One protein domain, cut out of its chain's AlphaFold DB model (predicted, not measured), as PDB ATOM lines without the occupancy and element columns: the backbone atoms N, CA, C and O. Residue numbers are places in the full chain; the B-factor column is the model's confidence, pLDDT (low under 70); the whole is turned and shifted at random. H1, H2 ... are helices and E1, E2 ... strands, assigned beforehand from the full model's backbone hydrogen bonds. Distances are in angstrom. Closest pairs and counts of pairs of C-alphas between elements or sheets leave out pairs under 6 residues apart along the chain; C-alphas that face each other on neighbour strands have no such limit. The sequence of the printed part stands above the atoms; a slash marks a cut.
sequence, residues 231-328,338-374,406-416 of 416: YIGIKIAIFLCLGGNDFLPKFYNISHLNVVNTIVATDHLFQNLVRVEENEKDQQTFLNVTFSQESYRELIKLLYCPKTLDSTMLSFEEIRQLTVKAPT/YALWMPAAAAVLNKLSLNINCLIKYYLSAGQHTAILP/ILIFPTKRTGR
ATOM      1  N   TYR A 231     -11.843 -23.689  32.076       90.75
ATOM      2  CA  TYR A 231     -11.509 -22.260  32.000       90.75
ATOM      3  C   TYR A 231     -10.970 -21.702  33.306       90.75
ATOM      4  O   TYR A 231     -10.872 -20.483  33.477       90.75
ATOM      5  N   ILE A 232     -10.571 -22.573  34.230       94.12
ATOM      6  CA  ILE A 232     -10.034 -22.151  35.518       94.12
ATOM      7  C   ILE A 232      -8.822 -21.219  35.382       94.12
ATOM      8  O   ILE A 232      -8.648 -20.325  36.209       94.12
ATOM      9  N   GLY A 233      -8.029 -21.361  34.312       93.31
ATOM     10  CA  GLY A 233      -6.919 -20.460  33.993       93.31
ATOM     11  C   GLY A 233      -7.343 -18.992  33.909       93.31
ATOM     12  O   GLY A 233      -6.723 -18.148  34.554       93.31
ATOM     13  N   ILE A 234      -8.451 -18.699  33.213       90.50
ATOM     14  CA  ILE A 234      -9.036 -17.349  33.112       90.50
ATOM     15  C   ILE A 234      -9.442 -16.830  34.493       90.50
ATOM     16  O   ILE A 234      -9.077 -15.713  34.864       90.50
ATOM     17  N   LYS A 235     -10.169 -17.637  35.276       93.56
ATOM     18  CA  LYS A 235     -10.644 -17.232  36.611       93.56
ATOM     19  C   LYS A 235      -9.477 -16.899  37.539       93.56
ATOM     20  O   LYS A 235      -9.440 -15.810  38.103       93.56
ATOM     21  N   ILE A 236      -8.499 -17.800  37.653       93.56
ATOM     22  CA  ILE A 236      -7.320 -17.604  38.508       93.56
ATOM     23  C   ILE A 236      -6.502 -16.394  38.051       93.56
ATOM     24  O   ILE A 236      -6.082 -15.605  38.897       93.56
ATOM     25  N   ALA A 237      -6.324 -16.203  36.741       91.06
ATOM     26  CA  ALA A 237      -5.622 -15.040  36.214       91.06
ATOM     27  C   ALA A 237      -6.319 -13.726  36.608       91.06
ATOM     28  O   ALA A 237      -5.675 -12.804  37.107       91.06
ATOM     29  N   ILE A 238      -7.649 -13.660  36.489       89.31
ATOM     30  CA  ILE A 238      -8.418 -12.489  36.930       89.31
ATOM     31  C   ILE A 238      -8.310 -12.306  38.450       89.31
ATOM     32  O   ILE A 238      -8.101 -11.187  38.910       89.31
ATOM     33  N   PHE A 239      -8.386 -13.376  39.249       91.88
ATOM     34  CA  PHE A 239      -8.251 -13.282  40.709       91.88
ATOM     35  C   PHE A 239      -6.884 -12.739  41.140       91.88
ATOM     36  O   PHE A 239      -6.811 -11.933  42.069       91.88
ATOM     37  N   LEU A 240      -5.809 -13.127  40.449       90.00
ATOM     38  CA  LEU A 240      -4.473 -12.564  40.658       90.00
ATOM     39  C   LEU A 240      -4.453 -11.065  40.334       90.00
ATOM     40  O   LEU A 240      -3.966 -10.271  41.140       90.00
ATOM     41  N   CYS A 241      -5.065 -10.665  39.218       85.06
ATOM     42  CA  CYS A 241      -5.196  -9.265  38.818       85.06
ATOM     43  C   CYS A 241      -5.979  -8.413  39.831       85.06
ATOM     44  O   CYS A 241      -5.633  -7.249  40.041       85.06
ATOM     45  N   LEU A 242      -6.975  -8.980  40.522       85.12
ATOM     46  CA  LEU A 242      -7.705  -8.283  41.591       85.12
ATOM     47  C   LEU A 242      -6.816  -7.927  42.790       85.12
ATOM     48  O   LEU A 242      -7.092  -6.944  43.471       85.12
ATOM     49  N   GLY A 243      -5.735  -8.675  43.042       80.88
ATOM     50  CA  GLY A 243      -4.712  -8.306  44.033       80.88
ATOM     51  C   GLY A 243      -3.945  -7.025  43.682       80.88
ATOM     52  O   GLY A 243      -3.300  -6.422  44.545       80.88
ATOM     53  N   GLY A 244      -4.061  -6.592  42.428       78.62
ATOM     54  CA  GLY A 244      -3.521  -5.374  41.847       78.62
ATOM     55  C   GLY A 244      -2.442  -5.671  40.810       78.62
ATOM     56  O   GLY A 244      -1.627  -6.574  40.977       78.62
ATOM     57  N   ASN A 245      -2.426  -4.876  39.754       78.25
ATOM     58  CA  ASN A 245      -1.511  -4.981  38.622       78.25
ATOM     59  C   ASN A 245      -1.267  -3.572  38.059       78.25
ATOM     60  O   ASN A 245      -1.581  -2.573  38.713       78.25
ATOM     61  N   ASP A 246      -0.718  -3.471  36.856       68.38
ATOM     62  CA  ASP A 246      -0.456  -2.177  36.226       68.38
ATOM     63  C   ASP A 246      -1.720  -1.354  35.906       68.38
ATOM     64  O   ASP A 246      -1.664  -0.121  35.848       68.38
ATOM     65  N   PHE A 247      -2.877  -2.010  35.798       64.94
ATOM     66  CA  PHE A 247      -4.183  -1.412  35.503       64.94
ATOM     67  C   PHE A 247      -5.072  -1.238  36.746       64.94
ATOM     68  O   PHE A 247      -5.944  -0.363  36.779       64.94
ATOM     69  N   LEU A 248      -4.869  -2.064  37.777       69.25
ATOM     70  CA  LEU A 248      -5.699  -2.143  38.977       69.25
ATOM     71  C   LEU A 248      -4.887  -1.809  40.236       69.25
ATOM     72  O   LEU A 248      -3.865  -2.446  40.500       69.25
ATOM     73  N   PRO A 249      -5.331  -0.850  41.068       66.81
ATOM     74  CA  PRO A 249      -4.623  -0.526  42.297       66.81
ATOM     75  C   PRO A 249      -4.621  -1.720  43.256       66.81
ATOM     76  O   PRO A 249      -5.634  -2.395  43.433       66.81
ATOM     77  N   LYS A 250      -3.486  -1.939  43.926       72.38
ATOM     78  CA  LYS A 250      -3.384  -2.940  44.993       72.38
ATOM     79  C   LYS A 250      -4.268  -2.560  46.176       72.38
ATOM     80  O   LYS A 250      -4.350  -1.388  46.549       72.38
ATOM     81  N   PHE A 251      -4.848  -3.570  46.810       75.31
ATOM     82  CA  PHE A 251      -5.532  -3.405  48.086       75.31
ATOM     83  C   PHE A 251      -4.556  -2.977  49.187       75.31
ATOM     84  O   PHE A 251      -3.427  -3.462  49.281       75.31
ATOM     85  N   TYR A 252      -4.995  -2.062  50.046       70.88
ATOM     86  CA  TYR A 252      -4.167  -1.567  51.136       70.88
ATOM     87  C   TYR A 252      -3.974  -2.643  52.209       70.88
ATOM     88  O   TYR A 252      -4.946  -3.155  52.754       70.88
ATOM     89  N   ASN A 253      -2.718  -2.960  52.539       75.81
ATOM     90  CA  ASN A 253      -2.339  -3.983  53.527       75.81
ATOM     91  C   ASN A 253      -2.896  -5.397  53.265       75.81
ATOM     92  O   ASN A 253      -2.852  -6.246  54.154       75.81
ATOM     93  N   ILE A 254      -3.360  -5.682  52.047       80.50
ATOM     94  CA  ILE A 254      -3.796  -7.016  51.630       80.50
ATOM     95  C   ILE A 254      -2.848  -7.505  50.534       80.50
ATOM     96  O   ILE A 254      -2.593  -6.806  49.556       80.50
ATOM     97  N   SER A 255      -2.301  -8.707  50.704       86.69
ATOM     98  CA  SER A 255      -1.451  -9.346  49.697       86.69
ATOM     99  C   SER A 255      -2.287 -10.016  48.602       86.69
ATOM    100  O   SER A 255      -3.411 -10.449  48.857       86.69
ATOM    101  N   HIS A 256      -1.710 -10.206  47.409       87.00
ATOM    102  CA  HIS A 256      -2.297 -11.030  46.338       87.00
ATOM    103  C   HIS A 256      -2.719 -12.410  46.830       87.00
ATOM    104  O   HIS A 256      -3.819 -12.867  46.539       87.00
ATOM    105  N   LEU A 257      -1.858 -13.049  47.626       89.94
ATOM    106  CA  LEU A 257      -2.133 -14.362  48.194       89.94
ATOM    107  C   LEU A 257      -3.384 -14.347  49.078       89.94
ATOM    108  O   LEU A 257      -4.185 -15.270  48.996       89.94
ATOM    109  N   ASN A 258      -3.581 -13.304  49.891       90.38
ATOM    110  CA  ASN A 258      -4.786 -13.189  50.711       90.38
ATOM    111  C   ASN A 258      -6.034 -13.032  49.839       90.38
ATOM    112  O   ASN A 258      -7.020 -13.704  50.104       90.38
ATOM    113  N   VAL A 259      -5.981 -12.220  48.776       91.62
ATOM    114  CA  VAL A 259      -7.104 -12.075  47.832       91.62
ATOM    115  C   VAL A 259      -7.479 -13.417  47.218       91.62
ATOM    116  O   VAL A 259      -8.630 -13.837  47.313       91.62
ATOM    117  N   VAL A 260      -6.502 -14.117  46.636       93.19
ATOM    118  CA  VAL A 260      -6.736 -15.408  45.979       93.19
ATOM    119  C   VAL A 260      -7.228 -16.450  46.981       93.19
ATOM    120  O   VAL A 260      -8.206 -17.137  46.704       93.19
ATOM    121  N   ASN A 261      -6.612 -16.541  48.162       94.38
ATOM    122  CA  ASN A 261      -7.032 -17.488  49.192       94.38
ATOM    123  C   ASN A 261      -8.453 -17.209  49.681       94.38
ATOM    124  O   ASN A 261      -9.209 -18.155  49.868       94.38
ATOM    125  N   THR A 262      -8.837 -15.943  49.865       94.69
ATOM    126  CA  THR A 262     -10.204 -15.586  50.263       94.69
ATOM    127  C   THR A 262     -11.214 -16.005  49.201       94.69
ATOM    128  O   THR A 262     -12.236 -16.589  49.551       94.69
ATOM    129  N   ILE A 263     -10.925 -15.770  47.917       96.00
ATOM    130  CA  ILE A 263     -11.807 -16.186  46.817       96.00
ATOM    131  C   ILE A 263     -11.911 -17.715  46.764       96.00
ATOM    132  O   ILE A 263     -13.010 -18.253  46.792       96.00
ATOM    133  N   VAL A 264     -10.778 -18.422  46.734       94.25
ATOM    134  CA  VAL A 264     -10.729 -19.888  46.579       94.25
ATOM    135  C   VAL A 264     -11.299 -20.627  47.795       94.25
ATOM    136  O   VAL A 264     -11.843 -21.713  47.635       94.25
ATOM    137  N   ALA A 265     -11.183 -20.064  48.999       94.38
ATOM    138  CA  ALA A 265     -11.757 -20.647  50.214       94.38
ATOM    139  C   ALA A 265     -13.266 -20.388  50.362       94.38
ATOM    140  O   ALA A 265     -13.883 -20.935  51.274       94.38
ATOM    141  N   THR A 266     -13.851 -19.552  49.500       95.50
ATOM    142  CA  THR A 266     -15.248 -19.131  49.591       95.50
ATOM    143  C   THR A 266     -15.987 -19.554  48.324       95.50
ATOM    144  O   THR A 266     -15.969 -18.840  47.324       95.50
ATOM    145  N   ASP A 267     -16.660 -20.707  48.369       93.69
ATOM    146  CA  ASP A 267     -17.247 -21.363  47.188       93.69
ATOM    147  C   ASP A 267     -18.093 -20.429  46.312       93.69
ATOM    148  O   ASP A 267     -17.921 -20.403  45.093       93.69
ATOM    149  N   HIS A 268     -18.975 -19.618  46.903       93.88
ATOM    150  CA  HIS A 268     -19.815 -18.716  46.114       93.88
ATOM    151  C   HIS A 268     -18.987 -17.633  45.394       93.88
ATOM    152  O   HIS A 268     -19.317 -17.297  44.260       93.88
ATOM    153  N   LEU A 269     -17.903 -17.113  45.994       95.00
ATOM    154  CA  LEU A 269     -17.010 -16.159  45.325       95.00
ATOM    155  C   LEU A 269     -16.272 -16.849  44.192       95.00
ATOM    156  O   LEU A 269     -16.216 -16.329  43.084       95.00
ATOM    157  N   PHE A 270     -15.731 -18.033  44.457       95.62
ATOM    158  CA  PHE A 270     -15.008 -18.800  43.456       95.62
ATOM    159  C   PHE A 270     -15.872 -19.109  42.220       95.62
ATOM    160  O   PHE A 270     -15.382 -19.034  41.092       95.62
ATOM    161  N   GLN A 271     -17.158 -19.411  42.420       93.19
ATOM    162  CA  GLN A 271     -18.086 -19.721  41.331       93.19
ATOM    163  C   GLN A 271     -18.655 -18.480  40.633       93.19
ATOM    164  O   GLN A 271     -18.818 -18.497  39.413       93.19
ATOM    165  N   ASN A 272     -18.959 -17.413  41.380       93.62
ATOM    166  CA  ASN A 272     -19.777 -16.307  40.870       93.62
ATOM    167  C   ASN A 272     -19.008 -15.008  40.624       93.62
ATOM    168  O   ASN A 272     -19.485 -14.177  39.852       93.62
ATOM    169  N   LEU A 273     -17.834 -14.810  41.238       91.88
ATOM    170  CA  LEU A 273     -17.063 -13.574  41.066       91.88
ATOM    171  C   LEU A 273     -16.660 -13.369  39.608       91.88
ATOM    172  O   LEU A 273     -16.777 -12.262  39.087       91.88
ATOM    173  N   VAL A 274     -16.220 -14.446  38.960       91.31
ATOM    174  CA  VAL A 274     -15.956 -14.505  37.524       91.31
ATOM    175  C   VAL A 274     -16.624 -15.756  36.979       91.31
ATOM    176  O   VAL A 274     -16.264 -16.865  37.374       91.31
ATOM    177  N   ARG A 275     -17.553 -15.593  36.038       90.25
ATOM    178  CA  ARG A 275     -18.151 -16.711  35.302       90.25
ATOM    179  C   ARG A 275     -17.629 -16.715  33.879       90.25
ATOM    180  O   ARG A 275     -17.541 -15.665  33.249       90.25
ATOM    181  N   VAL A 276     -17.288 -17.901  33.395       88.06
ATOM    182  CA  VAL A 276     -16.838 -18.127  32.022       88.06
ATOM    183  C   VAL A 276     -17.795 -19.123  31.395       88.06
ATOM    184  O   VAL A 276     -17.965 -20.224  31.916       88.06
ATOM    185  N   GLU A 277     -18.432 -18.726  30.305       86.19
ATOM    186  CA  GLU A 277     -19.436 -19.516  29.601       86.19
ATOM    187  C   GLU A 277     -19.061 -19.609  28.126       86.19
ATOM    188  O   GLU A 277     -18.683 -18.614  27.507       86.19
ATOM    189  N   GLU A 278     -19.169 -20.805  27.555       83.19
ATOM    190  CA  GLU A 278     -19.127 -20.969  26.105       83.19
ATOM    191  C   GLU A 278     -20.517 -20.756  25.523       83.19
ATOM    192  O   GLU A 278     -21.489 -21.353  25.979       83.19
ATOM    193  N   ASN A 279     -20.583 -19.960  24.464       74.88
ATOM    194  CA  ASN A 279     -21.777 -19.774  23.659       74.88
ATOM    195  C   ASN A 279     -21.479 -20.162  22.216       74.88
ATOM    196  O   ASN A 279     -20.412 -19.852  21.696       74.88
ATOM    197  N   GLU A 280     -22.428 -20.792  21.537       77.25
ATOM    198  CA  GLU A 280     -22.321 -21.059  20.103       77.25
ATOM    199  C   GLU A 280     -23.243 -20.114  19.335       77.25
ATOM    200  O   GLU A 280     -24.436 -20.009  19.625       77.25
ATOM    201  N   LYS A 281     -22.689 -19.414  18.343       70.12
ATOM    202  CA  LYS A 281     -23.448 -18.560  17.428       70.12
ATOM    203  C   LYS A 281     -22.866 -18.691  16.026       70.12
ATOM    204  O   LYS A 281     -21.659 -18.620  15.853       70.12
ATOM    205  N   ASP A 282     -23.707 -18.920  15.023       76.50
ATOM    206  CA  ASP A 282     -23.282 -18.989  13.615       76.50
ATOM    207  C   ASP A 282     -22.102 -19.960  13.360       76.50
ATOM    208  O   ASP A 282     -21.179 -19.658  12.609       76.50
ATOM    209  N   GLN A 283     -22.117 -21.135  14.011       72.00
ATOM    210  CA  GLN A 283     -21.048 -22.160  13.964       72.00
ATOM    211  C   GLN A 283     -19.682 -21.717  14.519       72.00
ATOM    212  O   GLN A 283     -18.687 -22.428  14.369       72.00
ATOM    213  N   GLN A 284     -19.628 -20.573  15.194       62.47
ATOM    214  CA  GLN A 284     -18.472 -20.118  15.951       62.47
ATOM    215  C   GLN A 284     -18.753 -20.270  17.449       62.47
ATOM    216  O   GLN A 284     -19.845 -19.964  17.931       62.47
ATOM    217  N   THR A 285     -17.765 -20.765  18.189       67.56
ATOM    218  CA  THR A 285     -17.809 -20.815  19.653       67.56
ATOM    219  C   THR A 285     -17.255 -19.499  20.191       67.56
ATOM    220  O   THR A 285     -16.239 -19.009  19.701       67.56
ATOM    221  N   PHE A 286     -17.905 -18.927  21.194       73.00
ATOM    222  CA  PHE A 286     -17.549 -17.668  21.831       73.00
ATOM    223  C   PHE A 286     -17.386 -17.872  23.328       73.00
ATOM    224  O   PHE A 286     -18.129 -18.650  23.924       73.00
ATOM    225  N   LEU A 287     -16.471 -17.130  23.944       77.19
ATOM    226  CA  LEU A 287     -16.395 -17.051  25.400       77.19
ATOM    227  C   LEU A 287     -17.099 -15.795  25.893       77.19
ATOM    228  O   LEU A 287     -16.793 -14.685  25.454       77.19
ATOM    229  N   ASN A 288     -18.022 -15.992  26.828       79.94
ATOM    230  CA  ASN A 288     -18.621 -14.942  27.628       79.94
ATOM    231  C   ASN A 288     -18.001 -14.980  29.021       79.94
ATOM    232  O   ASN A 288     -18.186 -15.938  29.772       79.94
ATOM    233  N   VAL A 289     -17.242 -13.940  29.351       82.81
ATOM    234  CA  VAL A 289     -16.637 -13.773  30.672       82.81
ATOM    235  C   VAL A 289     -17.371 -12.642  31.375       82.81
ATOM    236  O   VAL A 289     -17.339 -11.503  30.916       82.81
ATOM    237  N   THR A 290     -18.025 -12.956  32.490       84.94
ATOM    238  CA  THR A 290     -18.791 -11.989  33.282       84.94
ATOM    239  C   THR A 290     -18.193 -11.841  34.674       84.94
ATOM    240  O   THR A 290     -17.699 -12.802  35.263       84.94
ATOM    241  N   PHE A 291     -18.231 -10.617  35.197       85.12
ATOM    242  CA  PHE A 291     -17.731 -10.266  36.521       85.12
ATOM    243  C   PHE A 291     -18.887  -9.806  37.417       85.12
ATOM    244  O   PHE A 291     -19.631  -8.896  37.052       85.12
ATOM    245  N   SER A 292     -19.043 -10.416  38.595       87.56
ATOM    246  CA  SER A 292     -20.127 -10.074  39.523       87.56
ATOM    247  C   SER A 292     -19.712  -8.961  40.482       87.56
ATOM    248  O   SER A 292     -18.896  -9.158  41.387       87.56
ATOM    249  N   GLN A 293     -20.336  -7.789  40.336       83.88
ATOM    250  CA  GLN A 293     -20.142  -6.681  41.275       83.88
ATOM    251  C   GLN A 293     -20.598  -7.034  42.698       83.88
ATOM    252  O   GLN A 293     -19.994  -6.575  43.666       83.88
ATOM    253  N   GLU A 294     -21.655  -7.836  42.831       87.56
ATOM    254  CA  GLU A 294     -22.169  -8.288  44.125       87.56
ATOM    255  C   GLU A 294     -21.148  -9.179  44.836       87.56
ATOM    256  O   GLU A 294     -20.734  -8.866  45.954       87.56
ATOM    257  N   SER A 295     -20.642 -10.206  44.144       90.88
ATOM    258  CA  SER A 295     -19.587 -11.077  44.680       90.88
ATOM    259  C   SER A 295     -18.321 -10.281  45.001       90.88
ATOM    260  O   SER A 295     -17.650 -10.530  45.998       90.88
ATOM    261  N   TYR A 296     -17.991  -9.262  44.203       86.94
ATOM    262  CA  TYR A 296     -16.854  -8.398  44.506       86.94
ATOM    263  C   TYR A 296     -17.052  -7.592  45.797       86.94
ATOM    264  O   TYR A 296     -16.126  -7.482  46.601       86.94
ATOM    265  N   ARG A 297     -18.252  -7.048  46.050       84.69
ATOM    266  CA  ARG A 297     -18.548  -6.364  47.324       84.69
ATOM    267  C   ARG A 297     -18.370  -7.312  48.503       84.69
ATOM    268  O   ARG A 297     -17.805  -6.910  49.518       84.69
ATOM    269  N   GLU A 298     -18.814  -8.554  48.365       89.19
ATOM    270  CA  GLU A 298     -18.642  -9.582  49.387       89.19
ATOM    271  C   GLU A 298     -17.170  -9.942  49.623       89.19
ATOM    272  O   GLU A 298     -16.733  -9.981  50.774       89.19
ATOM    273  N   LEU A 299     -16.368 -10.066  48.562       90.06
ATOM    274  CA  LEU A 299     -14.916 -10.210  48.677       90.06
ATOM    275  C   LEU A 299     -14.302  -9.077  49.511       90.06
ATOM    276  O   LEU A 299     -13.522  -9.340  50.425       90.06
ATOM    277  N   ILE A 300     -14.664  -7.816  49.252       84.88
ATOM    278  CA  ILE A 300     -14.152  -6.681  50.038       84.88
ATOM    279  C   ILE A 300     -14.570  -6.777  51.503       84.88
ATOM    280  O   ILE A 300     -13.744  -6.536  52.386       84.88
ATOM    281  N   LYS A 301     -15.822  -7.161  51.776       86.75
ATOM    282  CA  LYS A 301     -16.282  -7.395  53.148       86.75
ATOM    283  C   LYS A 301     -15.403  -8.439  53.835       86.75
ATOM    284  O   LYS A 301     -14.914  -8.176  54.925       86.75
ATOM    285  N   LEU A 302     -15.134  -9.571  53.189       89.38
ATOM    286  CA  LEU A 302     -14.311 -10.644  53.755       89.38
ATOM    287  C   LEU A 302     -12.844 -10.239  53.964       89.38
ATOM    288  O   LEU A 302     -12.232 -10.652  54.947       89.38
ATOM    289  N   LEU A 303     -12.280  -9.419  53.075       86.25
ATOM    290  CA  LEU A 303     -10.885  -8.977  53.180       86.25
ATOM    291  C   LEU A 303     -10.650  -7.977  54.318       86.25
ATOM    292  O   LEU A 303      -9.584  -8.000  54.934       86.25
ATOM    293  N   TYR A 304     -11.618  -7.099  54.585       82.75
ATOM    294  CA  TYR A 304     -11.454  -5.993  55.533       82.75
ATOM    295  C   TYR A 304     -12.271  -6.138  56.821       82.75
ATOM    296  O   TYR A 304     -12.064  -5.360  57.753       82.75
ATOM    297  N   CYS A 305     -13.171  -7.121  56.917       83.06
ATOM    298  CA  CYS A 305     -13.897  -7.379  58.156       83.06
ATOM    299  C   CYS A 305     -12.920  -7.798  59.263       83.06
ATOM    300  O   CYS A 305     -12.163  -8.761  59.094       83.06
ATOM    301  N   PRO A 306     -12.929  -7.121  60.426       79.19
ATOM    302  CA  PRO A 306     -12.200  -7.593  61.592       79.19
ATOM    303  C   PRO A 306     -12.608  -9.029  61.930       79.19
ATOM    304  O   PRO A 306     -13.794  -9.339  61.961       79.19
ATOM    305  N   LYS A 307     -11.641  -9.892  62.261       80.50
ATOM    306  CA  LYS A 307     -11.896 -11.310  62.598       80.50
ATOM    307  C   LYS A 307     -12.858 -11.516  63.775       80.50
ATOM    308  O   LYS A 307     -13.364 -12.611  63.970       80.50
ATOM    309  N   THR A 308     -13.050 -10.485  64.594       80.12
ATOM    310  CA  THR A 308     -13.959 -10.481  65.746       80.12
ATOM    311  C   THR A 308     -15.405 -10.159  65.373       80.12
ATOM    312  O   THR A 308     -16.262 -10.187  66.249       80.12
ATOM    313  N   LEU A 309     -15.669  -9.789  64.119       81.12
ATOM    314  CA  LEU A 309     -16.984  -9.417  63.615       81.12
ATOM    315  C   LEU A 309     -17.409 -10.386  62.511       81.12
ATOM    316  O   LEU A 309     -16.579 -10.896  61.760       81.12
ATOM    317  N   ASP A 310     -18.713 -10.618  62.417       83.62
ATOM    318  CA  ASP A 310     -19.310 -11.385  61.331       83.62
ATOM    319  C   ASP A 310     -19.486 -10.482  60.101       83.62
ATOM    320  O   ASP A 310     -20.236  -9.503  60.130       83.62
ATOM    321  N   SER A 311     -18.796 -10.810  59.006       82.00
ATOM    322  CA  SER A 311     -18.864 -10.047  57.759       82.00
ATOM    323  C   SER A 311     -20.246 -10.087  57.118       82.00
ATOM    324  O   SER A 311     -20.597  -9.159  56.395       82.00
ATOM    325  N   THR A 312     -21.051 -11.126  57.347       83.69
ATOM    326  CA  THR A 312     -22.402 -11.223  56.769       83.69
ATOM    327  C   THR A 312     -23.348 -10.180  57.365       83.69
ATOM    328  O   THR A 312     -24.201  -9.657  56.652       83.69
ATOM    329  N   MET A 313     -23.103  -9.784  58.617       84.19
ATOM    330  CA  MET A 313     -23.903  -8.818  59.376       84.19
ATOM    331  C   MET A 313     -23.558  -7.357  59.078       84.19
ATOM    332  O   MET A 313     -24.275  -6.461  59.510       84.19
ATOM    333  N   LEU A 314     -22.458  -7.104  58.362       79.12
ATOM    334  CA  LEU A 314     -22.006  -5.758  58.026       79.12
ATOM    335  C   LEU A 314     -22.306  -5.441  56.564       79.12
ATOM    336  O   LEU A 314     -21.997  -6.212  55.655       79.12
ATOM    337  N   SER A 315     -22.868  -4.273  56.300       82.81
ATOM    338  CA  SER A 315     -22.950  -3.726  54.952       82.81
ATOM    339  C   SER A 315     -21.556  -3.374  54.419       82.81
ATOM    340  O   SER A 315     -20.593  -3.156  55.161       82.81
ATOM    341  N   PHE A 316     -21.444  -3.281  53.092       76.19
ATOM    342  CA  PHE A 316     -20.220  -2.806  52.441       76.19
ATOM    343  C   PHE A 316     -19.804  -1.415  52.953       76.19
ATOM    344  O   PHE A 316     -18.619  -1.151  53.153       76.19
ATOM    345  N   GLU A 317     -20.779  -0.540  53.208       76.12
ATOM    346  CA  GLU A 317     -20.531   0.817  53.689       76.12
ATOM    347  C   GLU A 317     -20.012   0.834  55.135       76.12
ATOM    348  O   GLU A 317     -19.088   1.584  55.447       76.12
ATOM    349  N   GLU A 318     -20.517  -0.043  56.005       74.75
ATOM    350  CA  GLU A 318     -20.011  -0.180  57.378       74.75
ATOM    351  C   GLU A 318     -18.562  -0.679  57.403       74.75
ATOM    352  O   GLU A 318     -17.722  -0.092  58.088       74.75
ATOM    353  N   ILE A 319     -18.225  -1.695  56.598       72.62
ATOM    354  CA  ILE A 319     -16.837  -2.173  56.445       72.62
ATOM    355  C   ILE A 319     -15.927  -1.046  55.941       72.62
ATOM    356  O   ILE A 319     -14.819  -0.848  56.457       72.62
ATOM    357  N   ARG A 320     -16.395  -0.270  54.955       69.25
ATOM    358  CA  ARG A 320     -15.662   0.887  54.430       69.25
ATOM    359  C   ARG A 320     -15.365   1.887  55.549       69.25
ATOM    360  O   ARG A 320     -14.222   2.307  55.710       69.25
ATOM    361  N   GLN A 321     -16.353   2.230  56.370       67.19
ATOM    362  CA  GLN A 321     -16.167   3.166  57.480       67.19
ATOM    363  C   GLN A 321     -15.236   2.631  58.578       67.19
ATOM    364  O   GLN A 321     -14.430   3.395  59.114       67.19
ATOM    365  N   LEU A 322     -15.301   1.335  58.897       65.06
ATOM    366  CA  LEU A 322     -14.399   0.690  59.861       65.06
ATOM    367  C   LEU A 322     -12.939   0.753  59.400       65.06
ATOM    368  O   LEU A 322     -12.048   1.054  60.192       65.06
ATOM    369  N   THR A 323     -12.707   0.549  58.105       60.47
ATOM    370  CA  THR A 323     -11.367   0.587  57.506       60.47
ATOM    371  C   THR A 323     -10.788   2.011  57.505       60.47
ATOM    372  O   THR A 323      -9.612   2.198  57.811       60.47
ATOM    373  N   VAL A 324     -11.622   3.035  57.261       55.78
ATOM    374  CA  VAL A 324     -11.230   4.462  57.331       55.78
ATOM    375  C   VAL A 324     -10.843   4.889  58.753       55.78
ATOM    376  O   VAL A 324      -9.955   5.720  58.928       55.78
ATOM    377  N   LYS A 325     -11.482   4.317  59.779       49.06
ATOM    378  CA  LYS A 325     -11.232   4.650  61.192       49.06
ATOM    379  C   LYS A 325     -10.000   3.953  61.789       49.06
ATOM    380  O   LYS A 325      -9.627   4.271  62.916       49.06
ATOM    381  N   ALA A 326      -9.354   3.038  61.061       47.25
ATOM    382  CA  ALA A 326      -8.294   2.176  61.579       47.25
ATOM    383  C   ALA A 326      -6.819   2.604  61.332       47.25
ATOM    384  O   ALA A 326      -5.977   1.708  61.225       47.25
ATOM    385  N   PRO A 327      -6.393   3.887  61.283       49.00
ATOM    386  CA  PRO A 327      -4.979   4.198  61.455       49.00
ATOM    387  C   PRO A 327      -4.688   4.429  62.941       49.00
ATOM    388  O   PRO A 327      -4.955   5.494  63.497       49.00
ATOM    389  N   THR A 328      -4.098   3.430  63.600       46.34
ATOM    390  CA  THR A 328      -3.426   3.670  64.881       46.34
ATOM    391  C   THR A 328      -2.198   4.540  64.620       46.34
ATOM    392  O   THR A 328      -1.273   4.158  63.904       46.34
ATOM    393  N   TYR A 338      -5.631   8.557  52.675       46.09
ATOM    394  CA  TYR A 338      -6.174   7.192  52.617       46.09
ATOM    395  C   TYR A 338      -7.499   7.087  51.842       46.09
ATOM    396  O   TYR A 338      -7.840   6.006  51.366       46.09
ATOM    397  N   ALA A 339      -8.194   8.208  51.614       44.53
ATOM    398  CA  ALA A 339      -9.386   8.273  50.766       44.53
ATOM    399  C   ALA A 339      -9.103   7.950  49.282       44.53
ATOM    400  O   ALA A 339     -10.020   7.578  48.558       44.53
ATOM    401  N   LEU A 340      -7.843   8.043  48.831       43.59
ATOM    402  CA  LEU A 340      -7.416   7.681  47.469       43.59
ATOM    403  C   LEU A 340      -7.073   6.185  47.294       43.59
ATOM    404  O   LEU A 340      -6.809   5.758  46.173       43.59
ATOM    405  N   TRP A 341      -7.029   5.403  48.379       48.66
ATOM    406  CA  TRP A 341      -6.466   4.035  48.410       48.66
ATOM    407  C   TRP A 341      -7.489   2.973  48.821       48.66
ATOM    408  O   TRP A 341      -7.161   1.797  48.964       48.66
ATOM    409  N   MET A 342      -8.733   3.400  49.008       50.62
ATOM    410  CA  MET A 342      -9.884   2.559  49.284       50.62
ATOM    411  C   MET A 342     -10.864   2.644  48.110       50.62
ATOM    412  O   MET A 342     -10.895   3.673  47.430       50.62
ATOM    413  N   PRO A 343     -11.684   1.609  47.855       47.41
ATOM    414  CA  PRO A 343     -12.685   1.682  46.803       47.41
ATOM    415  C   PRO A 343     -13.639   2.832  47.143       47.41
ATOM    416  O   PRO A 343     -14.279   2.814  48.198       47.41
ATOM    417  N   ALA A 344     -13.694   3.872  46.304       45.59
ATOM    418  CA  ALA A 344     -14.661   4.940  46.527       45.59
ATOM    419  C   ALA A 344     -16.087   4.378  46.379       45.59
ATOM    420  O   ALA A 344     -16.293   3.292  45.830       45.59
ATOM    421  N   ALA A 345     -17.068   5.113  46.903       54.69
ATOM    422  CA  ALA A 345     -18.489   4.782  46.804       54.69
ATOM    423  C   ALA A 345     -18.889   4.355  45.375       54.69
ATOM    424  O   ALA A 345     -18.196   4.719  44.431       54.69
ATOM    425  N   ALA A 346     -19.996   3.608  45.240       52.59
ATOM    426  CA  ALA A 346     -20.616   3.029  44.027       52.59
ATOM    427  C   ALA A 346     -20.031   3.404  42.635       52.59
ATOM    428  O   ALA A 346     -19.734   2.514  41.843       52.59
ATOM    429  N   ALA A 347     -19.793   4.687  42.346       51.47
ATOM    430  CA  ALA A 347     -19.050   5.178  41.183       51.47
ATOM    431  C   ALA A 347     -17.668   4.514  40.938       51.47
ATOM    432  O   ALA A 347     -17.305   4.289  39.784       51.47
ATOM    433  N   VAL A 348     -16.891   4.158  41.972       55.34
ATOM    434  CA  VAL A 348     -15.607   3.444  41.793       55.34
ATOM    435  C   VAL A 348     -15.786   1.939  41.615       55.34
ATOM    436  O   VAL A 348     -14.961   1.339  40.936       55.34
ATOM    437  N   LEU A 349     -16.873   1.336  42.105       61.84
ATOM    438  CA  LEU A 349     -17.206  -0.058  41.780       61.84
ATOM    439  C   LEU A 349     -17.558  -0.208  40.297       61.84
ATOM    440  O   LEU A 349     -17.037  -1.108  39.644       61.84
ATOM    441  N   ASN A 350     -18.334   0.728  39.742       63.16
ATOM    442  CA  ASN A 350     -18.615   0.767  38.304       63.16
ATOM    443  C   ASN A 350     -17.334   0.972  37.488       63.16
ATOM    444  O   ASN A 350     -17.091   0.259  36.519       63.16
ATOM    445  N   LYS A 351     -16.464   1.893  37.919       62.84
ATOM    446  CA  LYS A 351     -15.175   2.137  37.258       62.84
ATOM    447  C   LYS A 351     -14.225   0.941  37.345       62.84
ATOM    448  O   LYS A 351     -13.505   0.656  36.397       62.84
ATOM    449  N   LEU A 352     -14.211   0.238  38.473       65.38
ATOM    450  CA  LEU A 352     -13.397  -0.954  38.652       65.38
ATOM    451  C   LEU A 352     -13.923  -2.114  37.807       65.38
ATOM    452  O   LEU A 352     -13.132  -2.768  37.139       65.38
ATOM    453  N   SER A 353     -15.239  -2.337  37.803       66.69
ATOM    454  CA  SER A 353     -15.885  -3.317  36.928       66.69
ATOM    455  C   SER A 353     -15.561  -3.026  35.465       66.69
ATOM    456  O   SER A 353     -15.211  -3.942  34.732       66.69
ATOM    457  N   LEU A 354     -15.590  -1.752  35.059       66.44
ATOM    458  CA  LEU A 354     -15.174  -1.330  33.724       66.44
ATOM    459  C   LEU A 354     -13.700  -1.665  33.465       66.44
ATOM    460  O   LEU A 354     -13.399  -2.262  32.440       66.44
ATOM    461  N   ASN A 355     -12.788  -1.354  34.391       66.19
ATOM    462  CA  ASN A 355     -11.364  -1.678  34.240       66.19
ATOM    463  C   ASN A 355     -11.107  -3.192  34.169       66.19
ATOM    464  O   ASN A 355     -10.284  -3.630  33.370       66.19
ATOM    465  N   ILE A 356     -11.808  -3.994  34.975       68.75
ATOM    466  CA  ILE A 356     -11.725  -5.461  34.950       68.75
ATOM    467  C   ILE A 356     -12.268  -5.989  33.623       68.75
ATOM    468  O   ILE A 356     -11.600  -6.782  32.970       68.75
ATOM    469  N   ASN A 357     -13.424  -5.496  33.172       67.81
ATOM    470  CA  ASN A 357     -13.977  -5.838  31.864       67.81
ATOM    471  C   ASN A 357     -13.013  -5.440  30.741       67.81
ATOM    472  O   ASN A 357     -12.811  -6.205  29.807       67.81
ATOM    473  N   CYS A 358     -12.367  -4.279  30.829       64.81
ATOM    474  CA  CYS A 358     -11.345  -3.848  29.879       64.81
ATOM    475  C   CYS A 358     -10.121  -4.768  29.878       64.81
ATOM    476  O   CYS A 358      -9.640  -5.106  28.801       64.81
ATOM    477  N   LEU A 359      -9.646  -5.204  31.047       68.56
ATOM    478  CA  LEU A 359      -8.549  -6.165  31.167       68.56
ATOM    479  C   LEU A 359      -8.925  -7.522  30.561       68.56
ATOM    480  O   LEU A 359      -8.154  -8.092  29.798       68.56
ATOM    481  N   ILE A 360     -10.136  -8.006  30.843       70.25
ATOM    482  CA  ILE A 360     -10.682  -9.232  30.252       70.25
ATOM    483  C   ILE A 360     -10.730  -9.103  28.728       70.25
ATOM    484  O   ILE A 360     -10.261  -9.996  28.032       70.25
ATOM    485  N   LYS A 361     -11.239  -7.983  28.200       67.75
ATOM    486  CA  LYS A 361     -11.252  -7.702  26.755       67.75
ATOM    487  C   LYS A 361      -9.842  -7.687  26.174       67.75
ATOM    488  O   LYS A 361      -9.624  -8.255  25.113       67.75
ATOM    489  N   TYR A 362      -8.901  -7.054  26.869       65.56
ATOM    490  CA  TYR A 362      -7.507  -6.997  26.452       65.56
ATOM    491  C   TYR A 362      -6.902  -8.402  26.363       65.56
ATOM    492  O   TYR A 362      -6.355  -8.766  25.328       65.56
ATOM    493  N   TYR A 363      -7.087  -9.240  27.380       70.56
ATOM    494  CA  TYR A 363      -6.562 -10.604  27.361       70.56
ATOM    495  C   TYR A 363      -7.289 -11.528  26.372       70.56
ATOM    496  O   TYR A 363      -6.642 -12.347  25.730       70.56
ATOM    497  N   LEU A 364      -8.606 -11.377  26.186       69.25
ATOM    498  CA  LEU A 364      -9.362 -12.107  25.153       69.25
ATOM    499  C   LEU A 364      -8.969 -11.697  23.729       69.25
ATOM    500  O   LEU A 364      -9.232 -12.437  22.785       69.25
ATOM    501  N   SER A 365      -8.360 -10.522  23.568       65.12
ATOM    502  CA  SER A 365      -7.871 -10.053  22.275       65.12
ATOM    503  C   SER A 365      -6.515 -10.658  21.885       65.12
ATOM    504  O   SER A 365      -6.143 -10.592  20.714       65.12
ATOM    505  N   ALA A 366      -5.807 -11.300  22.823       64.12
ATOM    506  CA  ALA A 366      -4.566 -12.007  22.519       64.12
ATOM    507  C   ALA A 366      -4.804 -13.093  21.449       64.12
ATOM    508  O   ALA A 366      -5.770 -13.856  21.513       64.12
ATOM    509  N   GLY A 367      -3.944 -13.146  20.434       56.47
ATOM    510  CA  GLY A 367      -4.060 -14.038  19.279       56.47
ATOM    511  C   GLY A 367      -5.105 -13.621  18.229       56.47
ATOM    512  O   GLY A 367      -5.291 -14.334  17.232       56.47
ATOM    513  N   GLN A 368      -5.793 -12.482  18.402       60.44
ATOM    514  CA  GLN A 368      -6.729 -11.935  17.413       60.44
ATOM    515  C   GLN A 368      -6.065 -10.815  16.591       60.44
ATOM    516  O   GLN A 368      -5.769  -9.743  17.107       60.44
ATOM    517  N   HIS A 369      -5.914 -11.006  15.271       44.38
ATOM    518  CA  HIS A 369      -5.286 -10.029  14.352       44.38
ATOM    519  C   HIS A 369      -6.004  -8.661  14.252       44.38
ATOM    520  O   HIS A 369      -5.558  -7.783  13.517       44.38
ATOM    521  N   THR A 370      -7.143  -8.491  14.930       38.56
ATOM    522  CA  THR A 370      -7.969  -7.274  14.956       38.56
ATOM    523  C   THR A 370      -7.969  -6.582  16.318       38.56
ATOM    524  O   THR A 370      -8.766  -5.668  16.529       38.56
ATOM    525  N   ALA A 371      -7.131  -7.026  17.257       37.62
ATOM    526  CA  ALA A 371      -7.029  -6.455  18.590       37.62
ATOM    527  C   ALA A 371      -6.466  -5.027  18.531       37.62
ATOM    528  O   ALA A 371      -5.263  -4.782  18.564       37.62
ATOM    529  N   ILE A 372      -7.355  -4.045  18.419       40.66
ATOM    530  CA  ILE A 372      -7.007  -2.649  18.653       40.66
ATOM    531  C   ILE A 372      -6.810  -2.510  20.165       40.66
ATOM    532  O   ILE A 372      -7.673  -2.955  20.929       40.66
ATOM    533  N   LEU A 373      -5.702  -1.891  20.600       40.50
ATOM    534  CA  LEU A 373      -5.565  -1.403  21.978       40.50
ATOM    535  C   LEU A 373      -6.902  -0.750  22.358       40.50
ATOM    536  O   LEU A 373      -7.324   0.143  21.621       40.50
ATOM    537  N   PRO A 374      -7.596  -1.184  23.425       40.44
ATOM    538  CA  PRO A 374      -8.908  -0.642  23.755       40.44
ATOM    539  C   PRO A 374      -8.905   0.888  23.647       40.44
ATOM    540  O   PRO A 374      -7.993   1.511  24.188       40.44
ATOM    541  N   ILE A 406     -22.869  -8.171  29.142       30.80
ATOM    542  CA  ILE A 406     -22.516  -9.429  28.468       30.80
ATOM    543  C   ILE A 406     -21.426  -9.145  27.429       30.80
ATOM    544  O   ILE A 406     -21.551  -8.215  26.629       30.80
ATOM    545  N   LEU A 407     -20.360  -9.951  27.415       39.12
ATOM    546  CA  LEU A 407     -19.223  -9.798  26.504       39.12
ATOM    547  C   LEU A 407     -19.138 -11.003  25.558       39.12
ATOM    548  O   LEU A 407     -19.189 -12.141  26.003       39.12
ATOM    549  N   ILE A 408     -19.015 -10.775  24.247       31.41
ATOM    550  CA  ILE A 408     -19.060 -11.839  23.228       31.41
ATOM    551  C   ILE A 408     -17.786 -11.775  22.376       31.41
ATOM    552  O   ILE A 408     -17.577 -10.780  21.685       31.41
ATOM    553  N   PHE A 409     -16.956 -12.828  22.396       41.28
ATOM    554  CA  PHE A 409     -15.704 -12.901  21.619       41.28
ATOM    555  C   PHE A 409     -15.525 -14.239  20.891       41.28
ATOM    556  O   PHE A 409     -15.652 -15.273  21.544       41.28
ATOM    557  N   PRO A 410     -15.254 -14.247  19.569       31.80
ATOM    558  CA  PRO A 410     -15.121 -15.477  18.791       31.80
ATOM    559  C   PRO A 410     -13.836 -16.222  19.153       31.80
ATOM    560  O   PRO A 410     -12.772 -15.624  19.294       31.80
ATOM    561  N   THR A 411     -13.919 -17.545  19.242       37.59
ATOM    562  CA  THR A 411     -12.754 -18.430  19.330       37.59
ATOM    563  C   THR A 411     -12.376 -18.914  17.928       37.59
ATOM    564  O   THR A 411     -13.238 -19.277  17.121       37.59
ATOM    565  N   LYS A 412     -11.077 -18.913  17.599       38.41
ATOM    566  CA  LYS A 412     -10.580 -19.536  16.365       38.41
ATOM    567  C   LYS A 412     -10.667 -21.058  16.526       38.41
ATOM    568  O   LYS A 412      -9.853 -21.653  17.223       38.41
ATOM    569  N   ARG A 413     -11.615 -21.699  15.838       35.81
ATOM    570  CA  ARG A 413     -11.538 -23.136  15.534       35.81
ATOM    571  C   ARG A 413     -10.793 -23.316  14.218       35.81
ATOM    572  O   ARG A 413     -11.327 -23.011  13.154       35.81
ATOM    573  N   THR A 414      -9.578 -23.846  14.271       32.97
ATOM    574  CA  THR A 414      -8.958 -24.471  13.099       32.97
ATOM    575  C   THR A 414      -9.594 -25.852  12.913       32.97
ATOM    576  O   THR A 414      -9.265 -26.785  13.639       32.97
ATOM    577  N   GLY A 415     -10.544 -25.982  11.980       26.73
ATOM    578  CA  GLY A 415     -10.827 -27.277  11.340       26.73
ATOM    579  C   GLY A 415      -9.717 -27.554  10.318       26.73
ATOM    580  O   GLY A 415      -9.269 -26.619   9.660       26.73
ATOM    581  N   ARG A 416      -9.201 -28.769  10.146       28.67
ATOM    582  CA  ARG A 416      -9.811 -30.099  10.255       28.67
ATOM    583  C   ARG A 416      -8.914 -31.089  10.980       28.67
ATOM    584  O   ARG A 416      -7.681 -30.926  10.870       28.67
TER     585      ARG A 416
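This is residues 231 to 328, 338 to 374 and 406 to 416 of the 416 residues of an uncharacterized protein of Mytilus coruscus (UniProt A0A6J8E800). A small cluster of helices, with H2, H3 and H5 packed on H4, makes one end of a rod-shaped domain, and a long two-stranded hairpin, E1 and E2, runs from it toward the other end. H1 and H6 lie near the base of the hairpin, H1 by E1 and H6 by E2. The printed part has 146 residues, with six named helices and two named strands in the order H1 H2 H3 E1 E2 H4 H5 H6; the sheet, E1 - E2, is antiparallel and the class is mostly helix. The whole is only just compact, close to loose, with a radius of gyration of the C-alphas of 17.3 A and spans of 63 by 30 by 24 A.

H1 is residues 232 to 242, 15.3 A long, from C-alpha 232 at (-10.034, -22.151, 35.518). H2 is residues 256 to 264, 12.2 A, and H3 is residues 267 to 272. E1, residues 274 to 281, measures 21.8 A, and E2, residues 284 to 291, 22.8 A. H4 is residues 293 to 304, 16.7 A, and H5 is residues 316 to 324, 12.6 A. H6, residues 347 to 364, is the longest helix at 25.5 A and ends with C-alpha 364 at (-9.362, -12.107, 25.153).

H1 touches H2 at a steep tilt of 47 degrees, opposite ways, closest at the C-alphas of Phe 239 and Val 260, 5.9 A. The closest C-alphas of H1 and E1 are those of Lys 235 and Val 274, 6.0 A. H2 and H3 only just touch, with 3 pairs of C-alphas within 8 A, and only at the corner; their closest C-alphas, Ile 263 and Phe 270, are 5.3 A apart. E1 and E2 form a hairpin at 156 degrees; N 277 and O 288 are 2.8 A apart, within hydrogen-bond range. H4 touches H2 with residues 299 to 303 alone, closest at the C-alphas of Ile 263 and Leu 299, 7.0 A. H4 touches H3 with residues 295 to 299 alone, closest at the C-alphas of Leu 269 and Ser 295, 5.7 A. H4 touches H5, closest at the C-alphas of Lys 301 and Phe 316, 6.1 A. The closest C-alphas of E2 and H6 are those of Phe 291 and Ser 353, 7.2 A. H5 and H6 are apart. In H1 to H6 every O i to N i+4 pair is within hydrogen-bond range.

The C-alphas farthest apart, Thr 328 and Arg 416, are 64.5 A apart. Residues 329 to 337 and 375 to 405 are not printed, with C-alpha gaps of 13.1 A and 16.9 A. The links H1 to H2 and H4 to H5 are long. Residues 409 to 410 pair antiparallel with residues 286 to 287 of E2. Mean pLDDT of the printed part is 71.7; 61 residues are under 70, among them 338 to 359 and 406 to 416.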